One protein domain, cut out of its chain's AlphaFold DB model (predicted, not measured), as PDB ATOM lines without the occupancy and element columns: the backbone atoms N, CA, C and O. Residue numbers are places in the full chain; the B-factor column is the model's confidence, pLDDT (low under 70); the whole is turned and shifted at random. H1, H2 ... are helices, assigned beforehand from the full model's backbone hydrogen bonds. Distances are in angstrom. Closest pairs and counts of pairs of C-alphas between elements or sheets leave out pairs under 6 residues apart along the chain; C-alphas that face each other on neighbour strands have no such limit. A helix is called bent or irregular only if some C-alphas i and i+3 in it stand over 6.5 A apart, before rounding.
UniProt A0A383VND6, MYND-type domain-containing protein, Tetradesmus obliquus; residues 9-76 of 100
ATOM      1  N   GLY A   9     -14.533  24.540   4.493       85.56
ATOM      2  CA  GLY A   9     -13.406  24.578   5.427       85.56
ATOM      3  C   GLY A   9     -13.373  25.858   6.267       85.56
ATOM      4  O   GLY A   9     -13.179  25.800   7.481       85.56
ATOM      5  N   GLN A  10     -13.643  27.012   5.652       85.00
ATOM      6  CA  GLN A  10     -13.733  28.287   6.371       85.00
ATOM      7  C   GLN A  10     -14.903  28.319   7.361       85.00
ATOM      8  O   GLN A  10     -14.742  28.799   8.483       85.00
ATOM      9  N   ALA A  11     -16.065  27.788   6.974       85.69
ATOM     10  CA  ALA A  11     -17.232  27.730   7.848       85.69
ATOM     11  C   ALA A  11     -16.981  26.849   9.083       85.69
ATOM     12  O   ALA A  11     -17.314  27.244  10.201       85.69
ATOM     13  N   LEU A  12     -16.342  25.690   8.897       85.94
ATOM     14  CA  LEU A  12     -15.973  24.796   9.995       85.94
ATOM     15  C   LEU A  12     -14.959  25.449  10.940       85.94
ATOM     16  O   LEU A  12     -15.175  25.449  12.150       85.94
ATOM     17  N   ALA A  13     -13.909  26.075  10.401       82.38
ATOM     18  CA  ALA A  13     -12.924  26.797  11.206       82.38
ATOM     19  C   ALA A  13     -13.564  27.932  12.028       82.38
ATOM     20  O   ALA A  13     -13.208  28.145  13.182       82.38
ATOM     21  N   ALA A  14     -14.555  28.634  11.470       83.25
ATOM     22  CA  ALA A  14     -15.288  29.677  12.181       83.25
ATOM     23  C   ALA A  14     -16.204  29.139  13.294       83.25
ATOM     24  O   ALA A  14     -16.383  29.816  14.315       83.25
ATOM     25  N   ALA A  15     -16.794  27.959  13.082       85.62
ATOM     26  CA  ALA A  15     -17.746  27.324  13.989       85.62
ATOM     27  C   ALA A  15     -17.080  26.519  15.117       85.62
ATOM     28  O   ALA A  15     -17.686  26.363  16.177       85.62
ATOM     29  N   LEU A  16     -15.841  26.057  14.927       85.50
ATOM     30  CA  LEU A  16     -15.083  25.278  15.910       85.50
ATOM     31  C   LEU A  16     -13.764  25.974  16.293       85.50
ATOM     32  O   LEU A  16     -12.693  25.565  15.840       85.50
ATOM     33  N   PRO A  17     -13.805  27.008  17.157       82.12
ATOM     34  CA  PRO A  17     -12.595  27.679  17.598       82.12
ATOM     35  C   PRO A  17     -11.794  26.780  18.536       82.12
ATOM     36  O   PRO A  17     -12.265  26.408  19.615       82.12
ATOM     37  N   LEU A  18     -10.554  26.485  18.160       82.88
ATOM     38  CA  LEU A  18      -9.632  25.746  19.014       82.88
ATOM     39  C   LEU A  18      -8.974  26.686  20.041       82.88
ATOM     40  O   LEU A  18      -8.572  27.801  19.697       82.88
ATOM     41  N   PRO A  19      -8.820  26.263  21.309       77.62
ATOM     42  CA  PRO A  19      -8.311  27.119  22.381       77.62
ATOM     43  C   PRO A  19      -6.817  27.448  22.266       77.62
ATOM     44  O   PRO A  19      -6.351  28.323  22.997       77.62
ATOM     45  N   TYR A  20      -6.092  26.781  21.367       78.62
ATOM     46  CA  TYR A  20      -4.641  26.893  21.200       78.62
ATOM     47  C   TYR A  20      -4.226  27.480  19.846       78.62
ATOM     48  O   TYR A  20      -3.042  27.687  19.610       78.62
ATOM     49  N   CYS A  21      -5.185  27.798  18.969       81.62
ATOM     50  CA  CYS A  21      -4.908  28.264  17.611       81.62
ATOM     51  C   CYS A  21      -5.568  29.618  17.337       81.62
ATOM     52  O   CYS A  21      -6.574  29.989  17.949       81.62
ATOM     53  N   CYS A  22      -5.009  30.365  16.383       86.88
ATOM     54  CA  CYS A  22      -5.693  31.527  15.830       86.88
ATOM     55  C   CYS A  22      -6.922  31.059  15.044       86.88
ATOM     56  O   CYS A  22      -6.825  30.191  14.185       86.88
ATOM     57  N   ASN A  23      -8.075  31.669  15.300       88.75
ATOM     58  CA  ASN A  23      -9.326  31.321  14.643       88.75
ATOM     59  C   ASN A  23      -9.372  31.798  13.185       88.75
ATOM     60  O   ASN A  23     -10.310  31.469  12.478       88.75
ATOM     61  N   ASN A  24      -8.426  32.629  12.734       89.06
ATOM     62  CA  ASN A  24      -8.317  33.006  11.327       89.06
ATOM     63  C   ASN A  24      -7.601  31.882  10.546       89.06
ATOM     64  O   ASN A  24      -6.391  31.743  10.722       89.06
ATOM     65  N   PRO A  25      -8.283  31.129   9.660       84.06
ATOM     66  CA  PRO A  25      -7.667  30.017   8.928       84.06
ATOM     67  C   PRO A  25      -6.602  30.468   7.914       84.06
ATOM     68  O   PRO A  25      -5.785  29.661   7.494       84.06
ATOM     69  N   GLY A  26      -6.587  31.750   7.528       84.81
ATOM     70  CA  GLY A  26      -5.536  32.331   6.684       84.81
ATOM     71  C   GLY A  26      -4.310  32.824   7.461       84.81
ATOM     72  O   GLY A  26      -3.430  33.453   6.880       84.81
ATOM     73  N   CYS A  27      -4.260  32.623   8.779       85.56
ATOM     74  CA  CYS A  27      -3.159  33.079   9.616       85.56
ATOM     75  C   CYS A  27      -1.979  32.102   9.563       85.56
ATOM     76  O   CYS A  27      -2.057  31.006  10.110       85.56
ATOM     77  N   SER A  28      -0.846  32.547   9.022       79.12
ATOM     78  CA  SER A  28       0.436  31.835   9.116       79.12
ATOM     79  C   SER A  28       1.160  32.058  10.453       79.12
ATOM     80  O   SER A  28       2.077  31.319  10.792       79.12
ATOM     81  N   CYS A  29       0.726  33.019  11.281       67.25
ATOM     82  CA  CYS A  29       1.367  33.311  12.574       67.25
ATOM     83  C   CYS A  29       1.243  32.189  13.629       67.25
ATOM     84  O   CYS A  29       1.703  32.379  14.755       67.25
ATOM     85  N   CYS A  30       0.632  31.044  13.300       61.78
ATOM     86  CA  CYS A  30       0.655  29.852  14.152       61.78
ATOM     87  C   CYS A  30       2.074  29.278  14.324       61.78
ATOM     88  O   CYS A  30       2.320  28.606  15.315       61.78
ATOM     89  N   GLU A  31       3.021  29.591  13.433       57.16
ATOM     90  CA  GLU A  31       4.426  29.177  13.586       57.16
ATOM     91  C   GLU A  31       5.190  29.956  14.670       57.16
ATOM     92  O   GLU A  31       6.175  29.461  15.208       57.16
ATOM     93  N   GLN A  32       4.754  31.173  15.018       58.41
ATOM     94  CA  GLN A  32       5.531  32.078  15.884       58.41
ATOM     95  C   GLN A  32       4.938  32.289  17.285       58.41
ATOM     96  O   GLN A  32       5.560  32.927  18.143       58.41
ATOM     97  N   LEU A  33       3.742  31.764  17.556       64.25
ATOM     98  CA  LEU A  33       3.089  31.867  18.859       64.25
ATOM     99  C   LEU A  33       2.893  30.478  19.455       64.25
ATOM    100  O   LEU A  33       2.104  29.693  18.945       64.25
ATOM    101  N   SER A  34       3.566  30.208  20.576       69.00
ATOM    102  CA  SER A  34       3.287  29.003  21.355       69.00
ATOM    103  C   SER A  34       1.833  29.000  21.832       69.00
ATOM    104  O   SER A  34       1.275  30.045  22.187       69.00
ATOM    105  N   GLU A  35       1.235  27.812  21.901       68.06
ATOM    106  CA  GLU A  35      -0.126  27.587  22.405       68.06
ATOM    107  C   GLU A  35      -0.348  28.273  23.763       68.06
ATOM    108  O   GLU A  35      -1.369  28.921  24.007       68.06
ATOM    109  N   LEU A  36       0.680  28.237  24.617       69.06
ATOM    110  CA  LEU A  36       0.695  28.873  25.929       69.06
ATOM    111  C   LEU A  36       0.520  30.402  25.857       69.06
ATOM    112  O   LEU A  36      -0.259  30.967  26.628       69.06
ATOM    113  N   LYS A  37       1.175  31.086  24.904       71.06
ATOM    114  CA  LYS A  37       1.023  32.544  24.713       71.06
ATOM    115  C   LYS A  37      -0.397  32.917  24.290       71.06
ATOM    116  O   LYS A  37      -0.880  33.979  24.686       71.06
ATOM    117  N   LEU A  38      -1.065  32.077  23.500       68.19
ATOM    118  CA  LEU A  38      -2.456  32.306  23.097       68.19
ATOM    119  C   LEU A  38      -3.424  32.080  24.262       68.19
ATOM    120  O   LEU A  38      -4.359  32.860  24.433       68.19
ATOM    121  N   VAL A  39      -3.183  31.067  25.095       68.38
ATOM    122  CA  VAL A  39      -4.029  30.771  26.258       68.38
ATOM    123  C   VAL A  39      -3.930  31.859  27.325       68.38
ATOM    124  O   VAL A  39      -4.970  32.324  27.797       68.38
ATOM    125  N   GLN A  40      -2.709  32.298  27.651       68.38
ATOM    126  CA  GLN A  40      -2.427  33.273  28.712       68.38
ATOM    127  C   GLN A  40      -2.897  34.697  28.382       68.38
ATOM    128  O   GLN A  40      -3.236  35.467  29.279       68.38
ATOM    129  N   ARG A  41      -2.949  35.079  27.100       65.19
ATOM    130  CA  ARG A  41      -3.401  36.419  26.702       65.19
ATOM    131  C   ARG A  41      -4.925  36.480  26.678       65.19
ATOM    132  O   ARG A  41      -5.540  36.132  25.671       65.19
ATOM    133  N   ALA A  42      -5.537  37.006  27.740       60.25
ATOM    134  CA  ALA A  42      -6.971  37.325  27.763       60.25
ATOM    135  C   ALA A  42      -7.391  38.219  26.573       60.25
ATOM    136  O   ALA A  42      -8.448  38.008  25.984       60.25
ATOM    137  N   ALA A  43      -6.507  39.132  26.144       60.09
ATOM    138  CA  ALA A  43      -6.695  40.018  24.990       60.09
ATOM    139  C   ALA A  43      -6.716  39.309  23.616       60.09
ATOM    140  O   ALA A  43      -6.973  39.955  22.604       60.09
ATOM    141  N   SER A  44      -6.456  37.996  23.556       75.94
ATOM    142  CA  SER A  44      -6.592  37.215  22.317       75.94
ATOM    143  C   SER A  44      -8.034  36.791  22.040       75.94
ATOM    144  O   SER A  44      -8.348  36.397  20.921       75.94
ATOM    145  N   ARG A  45      -8.928  36.837  23.035       88.06
ATOM    146  CA  ARG A  45     -10.304  36.360  22.881       88.06
ATOM    147  C   ARG A  45     -11.186  37.393  22.194       88.06
ATOM    148  O   ARG A  45     -11.127  38.585  22.481       88.06
ATOM    149  N   CYS A  46     -12.074  36.914  21.331       91.62
ATOM    150  CA  CYS A  46     -13.163  37.721  20.803       91.62
ATOM    151  C   CYS A  46     -14.039  38.212  21.964       91.62
ATOM    152  O   CYS A  46     -14.597  37.402  22.701       91.62
ATOM    153  N   SER A  47     -14.194  39.528  22.109       90.06
ATOM    154  CA  SER A  47     -14.985  40.134  23.189       90.06
ATOM    155  C   SER A  47     -16.473  39.772  23.139       90.06
ATOM    156  O   SER A  47     -17.135  39.784  24.171       90.06
ATOM    157  N   GLY A  48     -17.002  39.420  21.961       91.62
ATOM    158  CA  GLY A  48     -18.408  39.046  21.795       91.62
ATOM    159  C   GLY A  48     -18.737  37.640  22.303       91.62
ATOM    160  O   GLY A  48     -19.710  37.461  23.031       91.62
ATOM    161  N   CYS A  49     -17.938  36.637  21.924       92.81
ATOM    162  CA  CYS A  49     -18.203  35.243  22.290       92.81
ATOM    163  C   CYS A  49     -17.338  34.724  23.438       92.81
ATOM    164  O   CYS A  49     -17.708  33.740  24.065       92.81
ATOM    165  N   SER A  50     -16.199  35.357  23.724       90.25
ATOM    166  CA  SER A  50     -15.170  34.915  24.681       90.25
ATOM    167  C   SER A  50     -14.557  33.527  24.414       90.25
ATOM    168  O   SER A  50     -13.754  33.049  25.215       90.25
ATOM    169  N   VAL A  51     -14.885  32.899  23.277       89.75
ATOM    170  CA  VAL A  51     -14.390  31.571  22.872       89.75
ATOM    171  C   VAL A  51     -13.249  31.687  21.865       89.75
ATOM    172  O   VAL A  51     -12.131  31.264  22.154       89.75
ATOM    173  N   ALA A  52     -13.516  32.279  20.696       90.81
ATOM    174  CA  ALA A  52     -12.554  32.342  19.600       90.81
ATOM    175  C   ALA A  52     -11.324  33.178  19.968       90.81
ATOM    176  O   ALA A  52     -11.464  34.266  20.533       90.81
ATOM    177  N   ARG A  53     -10.131  32.685  19.613       89.69
ATOM    178  CA  ARG A  53      -8.852  33.358  19.864       89.69
ATOM    179  C   ARG A  53      -8.235  33.896  18.583       89.69
ATOM    180  O   ARG A  53      -8.348  33.290  17.528       89.69
ATOM    181  N   TYR A  54      -7.541  35.017  18.686       87.00
ATOM    182  CA  TYR A  54      -6.824  35.656  17.596       87.00
ATOM    183  C   TYR A  54      -5.459  36.122  18.088       87.00
ATOM    184  O   TYR A  54      -5.334  36.683  19.176       87.00
ATOM    185  N   CYS A  55      -4.431  35.910  17.270       84.00
ATOM    186  CA  CYS A  55      -3.080  36.382  17.567       84.00
ATOM    187  C   CYS A  55      -2.971  37.916  17.548       84.00
ATOM    188  O   CYS A  55      -2.118  38.483  18.225       84.00
ATOM    189  N   SER A  56      -3.833  38.588  16.779       85.00
ATOM    190  CA  SER A  56      -3.846  40.039  16.612       85.00
ATOM    191  C   SER A  56      -5.238  40.553  16.244       85.00
ATOM    192  O   SER A  56      -6.089  39.818  15.729       85.00
ATOM    193  N   ARG A  57      -5.453  41.860  16.440       87.00
ATOM    194  CA  ARG A  57      -6.675  42.546  15.996       87.00
ATOM    195  C   ARG A  57      -6.872  42.446  14.479       87.00
ATOM    196  O   ARG A  57      -8.006  42.308  14.030       87.00
ATOM    197  N   ALA A  58      -5.783  42.455  13.709       88.56
ATOM    198  CA  ALA A  58      -5.819  42.299  12.258       88.56
ATOM    199  C   ALA A  58      -6.410  40.939  11.847       88.56
ATOM    200  O   ALA A  58      -7.311  40.895  11.013       88.56
ATOM    201  N   CYS A  59      -5.996  39.841  12.493       90.12
ATOM    202  CA  CYS A  59      -6.566  38.516  12.226       90.12
ATOM    203  C   CYS A  59      -8.047  38.417  12.603       90.12
ATOM    204  O   CYS A  59      -8.817  37.762  11.902       90.12
ATOM    205  N   GLN A  60      -8.462  39.082  13.682       90.94
ATOM    206  CA  GLN A  60      -9.875  39.139  14.051       90.94
ATOM    207  C   GLN A  60     -10.708  39.872  12.993       90.94
ATOM    208  O   GLN A  60     -11.789  39.406  12.647       90.94
ATOM    209  N   LEU A  61     -10.221  41.011  12.491       91.44
ATOM    210  CA  LEU A  61     -10.904  41.789  11.455       91.44
ATOM    211  C   LEU A  61     -10.982  41.028  10.130       91.44
ATOM    212  O   LEU A  61     -12.058  40.955   9.545       91.44
ATOM    213  N   ALA A  62      -9.876  40.414   9.703       91.56
ATOM    214  CA  ALA A  62      -9.812  39.640   8.466       91.56
ATOM    215  C   ALA A  62     -10.800  38.462   8.459       91.56
ATOM    216  O   ALA A  62     -11.422  38.184   7.439       91.56
ATOM    217  N   HIS A  63     -10.985  37.803   9.606       92.31
ATOM    218  CA  HIS A  63     -11.904  36.673   9.746       92.31
ATOM    219  C   HIS A  63     -13.332  37.080  10.171       92.31
ATOM    220  O   HIS A  63     -14.198  36.230  10.383       92.31
ATOM    221  N   TRP A  64     -13.615  38.373  10.351       92.56
ATOM    222  CA  TRP A  64     -14.862  38.803  10.987       92.56
ATOM    223  C   TRP A  64     -16.114  38.389  10.212       92.56
ATOM    224  O   TRP A  64     -17.085  37.959  10.832       92.56
ATOM    225  N   GLN A  65     -16.103  38.484   8.879       91.75
ATOM    226  CA  GLN A  65     -17.280  38.173   8.057       91.75
ATOM    227  C   GLN A  65     -17.720  36.714   8.218       91.75
ATOM    228  O   GLN A  65     -18.908  36.441   8.376       91.75
ATOM    229  N   GLN A  66     -16.761  35.790   8.264       91.19
ATOM    230  CA  GLN A  66     -17.009  34.362   8.447       91.19
ATOM    231  C   GLN A  66     -17.298  34.017   9.916       91.19
ATOM    232  O   GLN A  66     -18.139  33.168  10.197       91.19
ATOM    233  N   HIS A  67     -16.659  34.698  10.874       92.56
ATOM    234  CA  HIS A  67     -16.883  34.449  12.299       92.56
ATOM    235  C   HIS A  67     -18.225  34.992  12.815       92.56
ATOM    236  O   HIS A  67     -18.846  34.378  13.683       92.56
ATOM    237  N   LYS A  68     -18.693  36.139  12.311       92.31
ATOM    238  CA  LYS A  68     -19.917  36.823  12.758       92.31
ATOM    239  C   LYS A  68     -21.146  35.906  12.924       92.31
ATOM    240  O   LYS A  68     -21.780  36.016  13.979       92.31
ATOM    241  N   PRO A  69     -21.505  35.018  11.973       92.00
ATOM    242  CA  PRO A  69     -22.639  34.104  12.147       92.00
ATOM    243  C   PRO A  69     -22.451  33.136  13.326       92.00
ATOM    244  O   PRO A  69     -23.372  32.950  14.121       92.00
ATOM    245  N   ALA A  70     -21.246  32.583  13.497       91.94
ATOM    246  CA  ALA A  70     -20.932  31.659  14.586       91.94
ATOM    247  C   ALA A  70     -20.770  32.363  15.946       91.94
ATOM    248  O   ALA A  70     -21.051  31.780  16.992       91.94
ATOM    249  N   CYS A  71     -20.361  33.638  15.960       94.56
ATOM    250  CA  CYS A  71     -20.052  34.397  17.175       94.56
ATOM    251  C   CYS A  71     -21.201  34.384  18.198       94.56
ATOM    252  O   CYS A  71     -20.978  34.111  19.379       94.56
ATOM    253  N   LYS A  72     -22.444  34.614  17.753       92.38
ATOM    254  CA  LYS A  72     -23.620  34.605  18.642       92.38
ATOM    255  C   LYS A  72     -23.889  33.222  19.240       92.38
ATOM    256  O   LYS A  72     -24.205  33.123  20.424       92.38
ATOM    257  N   GLN A  73     -23.750  32.171  18.434       91.69
ATOM    258  CA  GLN A  73     -23.979  30.792  18.868       91.69
ATOM    259  C   GLN A  73     -22.932  30.371  19.903       91.69
ATOM    260  O   GLN A  73     -23.276  29.869  20.971       91.69
ATOM    261  N   LEU A  74     -21.662  30.688  19.640       92.31
ATOM    262  CA  LEU A  74     -20.553  30.447  20.561       92.31
ATOM    263  C   LEU A  74     -20.728  31.206  21.881       92.31
ATOM    264  O   LEU A  74     -20.479  30.647  22.945       92.31
ATOM    265  N   ALA A  75     -21.202  32.455  21.834       92.88
ATOM    266  CA  ALA A  75     -21.490  33.234  23.037       92.88
ATOM    267  C   ALA A  75     -22.579  32.577  23.904       92.88
ATOM    268  O   ALA A  75     -22.455  32.520  25.128       92.88
ATOM    269  N   ALA A  76     -23.647  32.070  23.280       90.94
ATOM    270  CA  ALA A  76     -24.720  31.372  23.982       90.94
ATOM    271  C   ALA A  76     -24.228  30.051  24.598       90.94
ATOM    272  O   ALA A  76     -24.469  29.798  25.780       90.94
TER     273      ALA A  76
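Overview. This is residues 9 to 76 of the 100 residues of the protein "MYND-type domain-containing protein" of Tetradesmus obliquus (UniProt A0A383VND6). Five short helices stand round a core of loops: the longest, H5, lies side by side with H1 at one end of the long axis, and H2 and H3 lie at the other end. The long links, residues 16 to 27 and 41 to 56, run through the middle between these ends, and H4 lies at one side. The printed part has 68 residues, with H1, H2, H3, H4 and H5 in that order along the chain and no named strand; the class is all helix. The whole is compact and rounded, with a radius of gyration of the C-alphas of 10.7 A and spans of 28 by 22 by 18 A.

Along the chain. H5, residues 64 to 76, is 17.9 A long and ends at C-alpha 76 (-24.720, 31.372, 23.982). H4 is residues 57 to 62, 8.7 A. H1, residues 9 to 15, is 10.0 A long and begins at C-alpha 9 (-13.406, 24.578, 5.427). H2 is residues 28 to 31, 6.6 A, and H3 residues 35 to 40, 8.8 A. H5 and H2 are only just irregular: C-alphas 66 and 69 are 6.7 A apart, C-alphas 28 and 31 6.6 A.

Arrangement. H5 and H1 touch, their closest C-alphas, those of His 67 and Ala 14, 5.0 A apart. They run the same way at a shallow tilt of 34.8 degrees, only just short of steep. H4 and H5 meet only through their link. H2 and H3 touch no helix. In H1, H3 and H4 every O i to N i+4 pair is within hydrogen-bond range, in H5 5 of 9; H2 is too short for such a pair.

Size, cuts and confidence. The C-alphas farthest apart, those of Gln 32 and Ala 76, are 31.3 A apart. The printed part has no cut. The links H1 to H2 and H3 to H4 are long. Mean pLDDT of the printed part is 82.9; residues 29 to 36 and 38 to 43 are under 70.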